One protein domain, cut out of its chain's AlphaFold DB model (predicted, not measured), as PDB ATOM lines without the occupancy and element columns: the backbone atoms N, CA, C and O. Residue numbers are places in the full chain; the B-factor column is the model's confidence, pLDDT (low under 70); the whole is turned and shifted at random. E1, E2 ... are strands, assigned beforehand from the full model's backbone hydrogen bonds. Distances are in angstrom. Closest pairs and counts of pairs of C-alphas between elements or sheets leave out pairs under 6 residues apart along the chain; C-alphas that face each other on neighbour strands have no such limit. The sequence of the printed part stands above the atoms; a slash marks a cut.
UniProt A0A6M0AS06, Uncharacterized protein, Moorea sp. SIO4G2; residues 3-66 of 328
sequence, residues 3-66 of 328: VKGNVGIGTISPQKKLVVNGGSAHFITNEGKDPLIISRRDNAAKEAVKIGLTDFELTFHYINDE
ATOM      1  N   VAL A   3      -8.682  39.232  38.467       81.25
ATOM      2  CA  VAL A   3      -8.459  40.645  38.830       81.25
ATOM      3  C   VAL A   3      -9.633  41.468  38.337       81.25
ATOM      4  O   VAL A   3      -9.857  41.546  37.134       81.25
ATOM      5  N   LYS A   4     -10.409  42.072  39.250       84.75
ATOM      6  CA  LYS A   4     -11.592  42.894  38.905       84.75
ATOM      7  C   LYS A   4     -12.576  42.173  37.955       84.75
ATOM      8  O   LYS A   4     -13.168  42.781  37.065       84.75
ATOM      9  N   GLY A   5     -12.724  40.855  38.119       82.06
ATOM     10  CA  GLY A   5     -13.587  40.019  37.276       82.06
ATOM     11  C   GLY A   5     -13.014  39.669  35.896       82.06
ATOM     12  O   GLY A   5     -13.771  39.246  35.027       82.06
ATOM     13  N   ASN A   6     -11.709  39.855  35.680       89.25
ATOM     14  CA  ASN A   6     -10.979  39.362  34.514       89.25
ATOM     15  C   ASN A   6     -10.198  38.100  34.888       89.25
ATOM     16  O   ASN A   6      -9.444  38.118  35.861       89.25
ATOM     17  N   VAL A   7     -10.347  37.031  34.111       89.69
ATOM     18  CA  VAL A   7      -9.636  35.762  34.291       89.69
ATOM     19  C   VAL A   7      -8.368  35.768  33.437       89.69
ATOM     20  O   VAL A   7      -8.432  35.840  32.211       89.69
ATOM     21  N   GLY A   8      -7.205  35.700  34.082       84.44
ATOM     22  CA  GLY A   8      -5.906  35.554  33.422       84.44
ATOM     23  C   GLY A   8      -5.301  34.167  33.635       84.44
ATOM     24  O   GLY A   8      -5.207  33.712  34.782       84.44
ATOM     25  N   ILE A   9      -4.849  33.536  32.552       85.81
ATOM     26  CA  ILE A   9      -3.983  32.349  32.540       85.81
ATOM     27  C   ILE A   9      -2.656  32.773  31.894       85.81
ATOM     28  O   ILE A   9      -2.652  33.314  30.790       85.81
ATOM     29  N   GLY A  10      -1.534  32.607  32.603       84.56
ATOM     30  CA  GLY A  10      -0.212  33.060  32.132       84.56
ATOM     31  C   GLY A  10       0.034  34.578  32.221       84.56
ATOM     32  O   GLY A  10       0.991  35.088  31.650       84.56
ATOM     33  N   THR A  11      -0.820  35.332  32.924       85.31
ATOM     34  CA  THR A  11      -0.637  36.774  33.168       85.31
ATOM     35  C   THR A  11      -1.212  37.201  34.519       85.31
ATOM     36  O   THR A  11      -2.251  36.693  34.949       85.31
ATOM     37  N   ILE A  12      -0.547  38.156  35.175       85.94
ATOM     38  CA  ILE A  12      -0.979  38.758  36.449       85.94
ATOM     39  C   ILE A  12      -1.761  40.070  36.261       85.94
ATOM     40  O   ILE A  12      -2.308  40.606  37.218       85.94
ATOM     41  N   SER A  13      -1.873  40.577  35.032       88.31
ATOM     42  CA  SER A  13      -2.550  41.853  34.749       88.31
ATOM     43  C   SER A  13      -3.526  41.726  33.570       88.31
ATOM     44  O   SER A  13      -3.348  42.409  32.556       88.31
ATOM     45  N   PRO A  14      -4.547  40.846  33.644       89.31
ATOM     46  CA  PRO A  14      -5.452  40.595  32.524       89.31
ATOM     47  C   PRO A  14      -6.287  41.839  32.164       89.31
ATOM     48  O   PRO A  14      -7.034  42.367  32.989       89.31
ATOM     49  N   GLN A  15      -6.184  42.281  30.905       86.44
ATOM     50  CA  GLN A  15      -6.859  43.484  30.376       86.44
ATOM     51  C   GLN A  15      -8.245  43.205  29.764       86.44
ATOM     52  O   GLN A  15      -8.981  44.136  29.439       86.44
ATOM     53  N   LYS A  16      -8.609  41.931  29.575       87.19
ATOM     54  CA  LYS A  16      -9.900  41.476  29.029       87.19
ATOM     55  C   LYS A  16     -10.501  40.409  29.942       87.19
ATOM     56  O   LYS A  16      -9.812  39.880  30.810       87.19
ATOM     57  N   LYS A  17     -11.782  40.090  29.736       84.44
ATOM     58  CA  LYS A  17     -12.537  39.166  30.597       84.44
ATOM     59  C   LYS A  17     -11.924  37.769  30.686       84.44
ATOM     60  O   LYS A  17     -11.921  37.199  31.771       84.44
ATOM     61  N   LEU A  18     -11.350  37.274  29.595       86.00
ATOM     62  CA  LEU A  18     -10.498  36.091  29.575       86.00
ATOM     63  C   LEU A  18      -9.242  36.410  28.759       86.00
ATOM     64  O   LEU A  18      -9.349  36.911  27.640       86.00
ATOM     65  N   VAL A  19      -8.067  36.147  29.329       81.50
ATOM     66  CA  VAL A  19      -6.770  36.289  28.654       81.50
ATOM     67  C   VAL A  19      -5.942  35.034  28.908       81.50
ATOM     68  O   VAL A  19      -5.679  34.696  30.062       81.50
ATOM     69  N   VAL A  20      -5.503  34.383  27.832       84.19
ATOM     70  CA  VAL A  20      -4.501  33.309  27.853       84.19
ATOM     71  C   VAL A  20      -3.239  33.866  27.201       84.19
ATOM     72  O   VAL A  20      -3.281  34.248  26.034       84.19
ATOM     73  N   ASN A  21      -2.149  33.981  27.960       80.19
ATOM     74  CA  ASN A  21      -0.882  34.528  27.469       80.19
ATOM     75  C   ASN A  21       0.212  33.451  27.460       80.19
ATOM     76  O   ASN A  21       0.400  32.768  28.467       80.19
ATOM     77  N   GLY A  22       0.939  33.328  26.343       68.00
ATOM     78  CA  GLY A  22       2.098  32.432  26.217       68.00
ATOM     79  C   GLY A  22       1.803  30.939  25.982       68.00
ATOM     80  O   GLY A  22       2.639  30.116  26.339       68.00
ATOM     81  N   GLY A  23       0.660  30.565  25.389       76.06
ATOM     82  CA  GLY A  23       0.323  29.168  25.055       76.06
ATOM     83  C   GLY A  23      -0.915  29.030  24.154       76.06
ATOM     84  O   GLY A  23      -1.552  30.034  23.831       76.06
ATOM     85  N   SER A  24      -1.264  27.802  23.748       74.06
ATOM     86  CA  SER A  24      -2.497  27.503  23.003       74.06
ATOM     87  C   SER A  24      -3.685  27.283  23.950       74.06
ATOM     88  O   SER A  24      -3.559  26.669  25.007       74.06
ATOM     89  N   ALA A  25      -4.868  27.773  23.568       78.12
ATOM     90  CA  ALA A  25      -6.119  27.397  24.224       78.12
ATOM     91  C   ALA A  25      -6.661  26.127  23.552       78.12
ATOM     92  O   ALA A  25      -6.993  26.153  22.369       78.12
ATOM     93  N   HIS A  26      -6.718  25.016  24.287       76.19
ATOM     94  CA  HIS A  26      -7.296  23.758  23.809       76.19
ATOM     95  C   HIS A  26      -8.665  23.555  24.460       76.19
ATOM     96  O   HIS A  26      -8.765  23.456  25.682       76.19
ATOM     97  N   PHE A  27      -9.715  23.488  23.641       78.69
ATOM     98  CA  PHE A  27     -11.071  23.175  24.083       78.69
ATOM     99  C   PHE A  27     -11.337  21.698  23.781       78.69
ATOM    100  O   PHE A  27     -11.489  21.326  22.621       78.69
ATOM    101  N   ILE A  28     -11.316  20.858  24.817       73.56
ATOM    102  CA  ILE A  28     -11.542  19.412  24.705       73.56
ATOM    103  C   ILE A  28     -13.017  19.142  24.992       73.56
ATOM    104  O   ILE A  28     -13.525  19.547  26.037       73.56
ATOM    105  N   THR A  29     -13.690  18.472  24.060       67.38
ATOM    106  CA  THR A  29     -15.116  18.140  24.136       67.38
ATOM    107  C   THR A  29     -15.274  16.627  24.256       67.38
ATOM    108  O   THR A  29     -14.648  15.886  23.498       67.38
ATOM    109  N   ASN A  30     -16.097  16.152  25.187       59.03
ATOM    110  CA  ASN A  30     -16.169  14.732  25.549       59.03
ATOM    111  C   ASN A  30     -17.143  13.935  24.656       59.03
ATOM    112  O   ASN A  30     -18.036  13.292  25.182       59.03
ATOM    113  N   GLU A  31     -16.949  13.950  23.329       61.38
ATOM    114  CA  GLU A  31     -17.881  13.490  22.267       61.38
ATOM    115  C   GLU A  31     -18.800  14.618  21.760       61.38
ATOM    116  O   GLU A  31     -19.056  15.590  22.469       61.38
ATOM    117  N   GLY A  32     -19.292  14.514  20.513       56.56
ATOM    118  CA  GLY A  32     -19.991  15.574  19.749       56.56
ATOM    119  C   GLY A  32     -21.273  16.171  20.361       56.56
ATOM    120  O   GLY A  32     -21.997  16.902  19.687       56.56
ATOM    121  N   LYS A  33     -21.567  15.867  21.627       61.56
ATOM    122  CA  LYS A  33     -22.657  16.421  22.437       61.56
ATOM    123  C   LYS A  33     -22.301  17.762  23.089       61.56
ATOM    124  O   LYS A  33     -23.210  18.565  23.288       61.56
ATOM    125  N   ASP A  34     -21.014  18.036  23.330       74.81
ATOM    126  CA  ASP A  34     -20.556  19.228  24.060       74.81
ATOM    127  C   ASP A  34     -19.684  20.152  23.185       74.81
ATOM    128  O   ASP A  34     -18.482  20.250  23.408       74.81
ATOM    129  N   PRO A  35     -20.237  20.829  22.160       83.44
ATOM    130  CA  PRO A  35     -19.453  21.694  21.277       83.44
ATOM    131  C   PRO A  35     -18.868  22.908  22.013       83.44
ATOM    132  O   PRO A  35     -19.335  23.295  23.085       83.44
ATOM    133  N   LEU A  36     -17.910  23.599  21.388       87.06
ATOM    134  CA  LEU A  36     -17.610  24.976  21.781       87.06
ATOM    135  C   LEU A  36     -18.832  25.843  21.447       87.06
ATOM    136  O   LEU A  36     -19.206  25.965  20.279       87.06
ATOM    137  N   ILE A  37     -19.447  26.441  22.469       84.44
ATOM    138  CA  ILE A  37     -20.650  27.266  22.330       84.44
ATOM    139  C   ILE A  37     -20.313  28.733  22.574       84.44
ATOM    140  O   ILE A  37     -19.769  29.100  23.615       84.44
ATOM    141  N   ILE A  38     -20.719  29.582  21.633       88.94
ATOM    142  CA  ILE A  38     -20.783  31.033  21.806       88.94
ATOM    143  C   ILE A  38     -22.251  31.427  21.667       88.94
ATOM    144  O   ILE A  38     -22.803  31.361  20.569       88.94
ATOM    145  N   SER A  39     -22.897  31.809  22.769       88.12
ATOM    146  CA  SER A  39     -24.322  32.156  22.787       88.12
ATOM    147  C   SER A  39     -24.577  33.611  23.149       88.12
ATOM    148  O   SER A  39     -23.800  34.260  23.857       88.12
ATOM    149  N   ARG A  40     -25.712  34.129  22.681       82.75
ATOM    150  CA  ARG A  40     -26.248  35.408  23.138       82.75
ATOM    151  C   ARG A  40     -27.079  35.155  24.399       82.75
ATOM    152  O   ARG A  40     -28.098  34.479  24.337       82.75
ATOM    153  N   ARG A  41     -26.657  35.723  25.538       73.44
ATOM    154  CA  ARG A  41     -27.233  35.478  26.885       73.44
ATOM    155  C   ARG A  41     -27.071  34.014  27.340       73.44
ATOM    156  O   ARG A  41     -26.556  33.172  26.607       73.44
ATOM    157  N   ASP A  42     -27.538  33.712  28.548       74.25
ATOM    158  CA  ASP A  42     -27.433  32.382  29.175       74.25
ATOM    159  C   ASP A  42     -28.338  31.310  28.522       74.25
ATOM    160  O   ASP A  42     -28.527  30.229  29.071       74.25
ATOM    161  N   ASN A  43     -28.914  31.583  27.342       68.75
ATOM    162  CA  ASN A  43     -29.836  30.689  26.642       68.75
ATOM    163  C   ASN A  43     -29.210  30.085  25.373       68.75
ATOM    164  O   ASN A  43     -29.633  30.350  24.246       68.75
ATOM    165  N   ALA A  44     -28.209  29.227  25.576       72.88
ATOM    166  CA  ALA A  44     -27.444  28.544  24.526       72.88
ATOM    167  C   ALA A  44     -28.268  27.674  23.550       72.88
ATOM    168  O   ALA A  44     -27.736  27.196  22.544       72.88
ATOM    169  N   ALA A  45     -29.550  27.440  23.837       76.75
ATOM    170  CA  ALA A  45     -30.440  26.651  22.992       76.75
ATOM    171  C   ALA A  45     -31.107  27.459  21.867       76.75
ATOM    172  O   ALA A  45     -31.524  26.854  20.883       76.75
ATOM    173  N   LYS A  46     -31.221  28.789  22.002       80.75
ATOM    174  CA  LYS A  46     -32.001  29.627  21.071       80.75
ATOM    175  C   LYS A  46     -31.155  30.471  20.126       80.75
ATOM    176  O   LYS A  46     -31.486  30.580  18.956       80.75
ATOM    177  N   GLU A  47     -30.055  31.031  20.615       87.25
ATOM    178  CA  GLU A  47     -29.211  31.944  19.842       87.25
ATOM    179  C   GLU A  47     -27.737  31.618  20.101       87.25
ATOM    180  O   GLU A  47     -27.144  32.070  21.088       87.25
ATOM    181  N   ALA A  48     -27.140  30.790  19.243       88.75
ATOM    182  CA  ALA A  48     -25.774  30.323  19.449       88.75
ATOM    183  C   ALA A  48     -25.050  29.959  18.153       88.75
ATOM    184  O   ALA A  48     -25.650  29.521  17.171       88.75
ATOM    185  N   VAL A  49     -23.724  30.080  18.203       90.06
ATOM    186  CA  VAL A  49     -22.802  29.392  17.302       90.06
ATOM    187  C   VAL A  49     -22.216  28.205  18.056       90.06
ATOM    188  O   VAL A  49     -21.709  28.369  19.169       90.06
ATOM    189  N   LYS A  50     -22.291  27.018  17.454       87.62
ATOM    190  CA  LYS A  50     -21.699  25.787  17.983       87.62
ATOM    191  C   LYS A  50     -20.660  25.260  17.002       87.62
ATOM    192  O   LYS A  50     -20.968  25.101  15.820       87.62
ATOM    193  N   ILE A  51     -19.457  24.997  17.501       88.44
ATOM    194  CA  ILE A  51     -18.376  24.354  16.750       88.44
ATOM    195  C   ILE A  51     -18.134  22.991  17.392       88.44
ATOM    196  O   ILE A  51     -17.666  22.919  18.531       88.44
ATOM    197  N   GLY A  52     -18.520  21.927  16.692       84.19
ATOM    198  CA  GLY A  52     -18.404  20.549  17.171       84.19
ATOM    199  C   GLY A  52     -17.439  19.746  16.310       84.19
ATOM    200  O   GLY A  52     -17.412  19.923  15.096       84.19
ATOM    201  N   LEU A  53     -16.674  18.854  16.930       83.06
ATOM    202  CA  LEU A  53     -15.747  17.959  16.246       83.06
ATOM    203  C   LEU A  53     -15.992  16.523  16.718       83.06
ATOM    204  O   LEU A  53     -16.061  16.265  17.920       83.06
ATOM    205  N   THR A  54     -16.135  15.609  15.768       76.06
ATOM    206  CA  THR A  54     -16.224  14.159  15.993       76.06
ATOM    207  C   THR A  54     -15.027  13.458  15.342       76.06
ATOM    208  O   THR A  54     -14.118  14.119  14.839       76.06
ATOM    209  N   ASP A  55     -15.003  12.128  15.349       77.31
ATOM    210  CA  ASP A  55     -13.992  11.327  14.651       77.31
ATOM    211  C   ASP A  55     -14.102  11.395  13.114       77.31
ATOM    212  O   ASP A  55     -13.139  11.052  12.427       77.31
ATOM    213  N   PHE A  56     -15.232  11.871  12.572       79.62
ATOM    214  CA  PHE A  56     -15.481  11.951  11.126       79.62
ATOM    215  C   PHE A  56     -15.963  13.324  10.621       79.62
ATOM    216  O   PHE A  56     -15.834  13.623   9.435       79.62
ATOM    217  N   GLU A  57     -16.498  14.185  11.488       78.44
ATOM    218  CA  GLU A  57     -17.168  15.423  11.073       78.44
ATOM    219  C   GLU A  57     -16.792  16.635  11.937       78.44
ATOM    220  O   GLU A  57     -16.832  16.588  13.169       78.44
ATOM    221  N   LEU A  58     -16.491  17.750  11.263       81.06
ATOM    222  CA  LEU A  58     -16.470  19.097  11.831       81.06
ATOM    223  C   LEU A  58     -17.800  19.784  11.503       81.06
ATOM    224  O   LEU A  58     -18.141  19.965  10.336       81.06
ATOM    225  N   THR A  59     -18.521  20.214  12.532       81.50
ATOM    226  CA  THR A  59     -19.824  20.879  12.414       81.50
ATOM    227  C   THR A  59     -19.729  22.357  12.782       81.50
ATOM    228  O   THR A  59     -19.084  22.737  13.763       81.50
ATOM    229  N   PHE A  60     -20.425  23.197  12.014       86.62
ATOM    230  CA  PHE A  60     -20.654  24.607  12.326       86.62
ATOM    231  C   PHE A  60     -22.157  24.867  12.333       86.62
ATOM    232  O   PHE A  60     -22.778  24.973  11.276       86.62
ATOM    233  N   HIS A  61     -22.759  24.955  13.517       83.81
ATOM    234  CA  HIS A  61     -24.194  25.211  13.647       83.81
ATOM    235  C   HIS A  61     -24.434  26.656  14.060       83.81
ATOM    236  O   HIS A  61     -23.971  27.095  15.114       83.81
ATOM    237  N   TYR A  62     -25.196  27.377  13.242       88.19
ATOM    238  CA  TYR A  62     -25.763  28.669  13.596       88.19
ATOM    239  C   TYR A  62     -27.242  28.483  13.929       88.19
ATOM    240  O   TYR A  62     -28.015  28.014  13.095       88.19
ATOM    241  N   ILE A  63     -27.614  28.823  15.159       85.38
ATOM    242  CA  ILE A  63     -28.972  28.693  15.682       85.38
ATOM    243  C   ILE A  63     -29.480  30.097  15.990       85.38
ATOM    244  O   ILE A  63     -28.803  30.857  16.687       85.38
ATOM    245  N   ASN A  64     -30.661  30.424  15.471       84.88
ATOM    246  CA  ASN A  64     -31.431  31.596  15.860       84.88
ATOM    247  C   ASN A  64     -32.926  31.241  15.913       84.88
ATOM    248  O   ASN A  64     -33.346  30.229  15.350       84.88
ATOM    249  N   ASP A  65     -33.713  32.063  16.596       84.75
ATOM    250  CA  ASP A  65     -35.168  31.951  16.702       84.75
ATOM    251  C   ASP A  65     -35.893  32.983  15.821       84.75
ATOM    252  O   ASP A  65     -36.973  33.466  16.158       84.75
ATOM    253  N   GLU A  66     -35.305  33.293  14.663       86.88
ATOM    254  CA  GLU A  66     -35.797  34.299  13.722       86.88
ATOM    255  C   GLU A  66     -36.398  33.660  12.461       86.88
ATOM    256  O   GLU A  66     -36.072  32.537  12.078       86.88
TER     257      GLU A  66
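AT A GLANCE: This is residues 3 to 66 of the 328 residues of an uncharacterized protein of Moorea sp. SIO4G2 (UniProt A0A6M0AS06). What shape is this? With little regular structure, it is two separated pieces, the antiparallel sheet E3-E4-E5 and the small parallel pair E1 and E2, joined by residues 21 to 35. What is it made of? The 64 printed residues include no named helix and, in chain order, strands E1 to E5, holding only 23 residues: all strand. It is loose, radius of gyration of the C-alphas 14.9 A, and flat, spanning 38 by 31 by 15 A.

HOW THE PARTS SIT: How is the larger sheet paired? E3, residues 36 to 39, E4, 48 to 53, and E5, 58 to 63, form a meander, each strand the antiparallel neighbour of the one before. Within hydrogen-bond range are N 38 and O 49, 2.9 A, in hairpin E3-E4, and N 50 and O 61, 2.9 A, in hairpin E4-E5. And the pair? E1, residues 6 to 9, and E2, 18 to 20, are parallel at 16 degrees, with N 9 and O 19 at 2.9 A; both are apart from E3, E4 and E5.

IN THESE COORDINATES: How long are the strands? E4 and E5 each measure 16.2 A, E1 10.1 A, E3 9.9 A and E2 6.8 A. Where are the anchors? C-alpha 6 is at (-10.979, 39.362, 34.514), C-alpha 63 at (-28.972, 28.693, 15.682).

THE WHOLE: How large is it? The farthest C-alphas, Ile 12 and Glu 66, are 41.8 A apart. Is anything broken or uncertain? The printed part has no cut; the E2 to E3 link is long; pLDDT is under 70 at residues 22, 29 to 33 and 43.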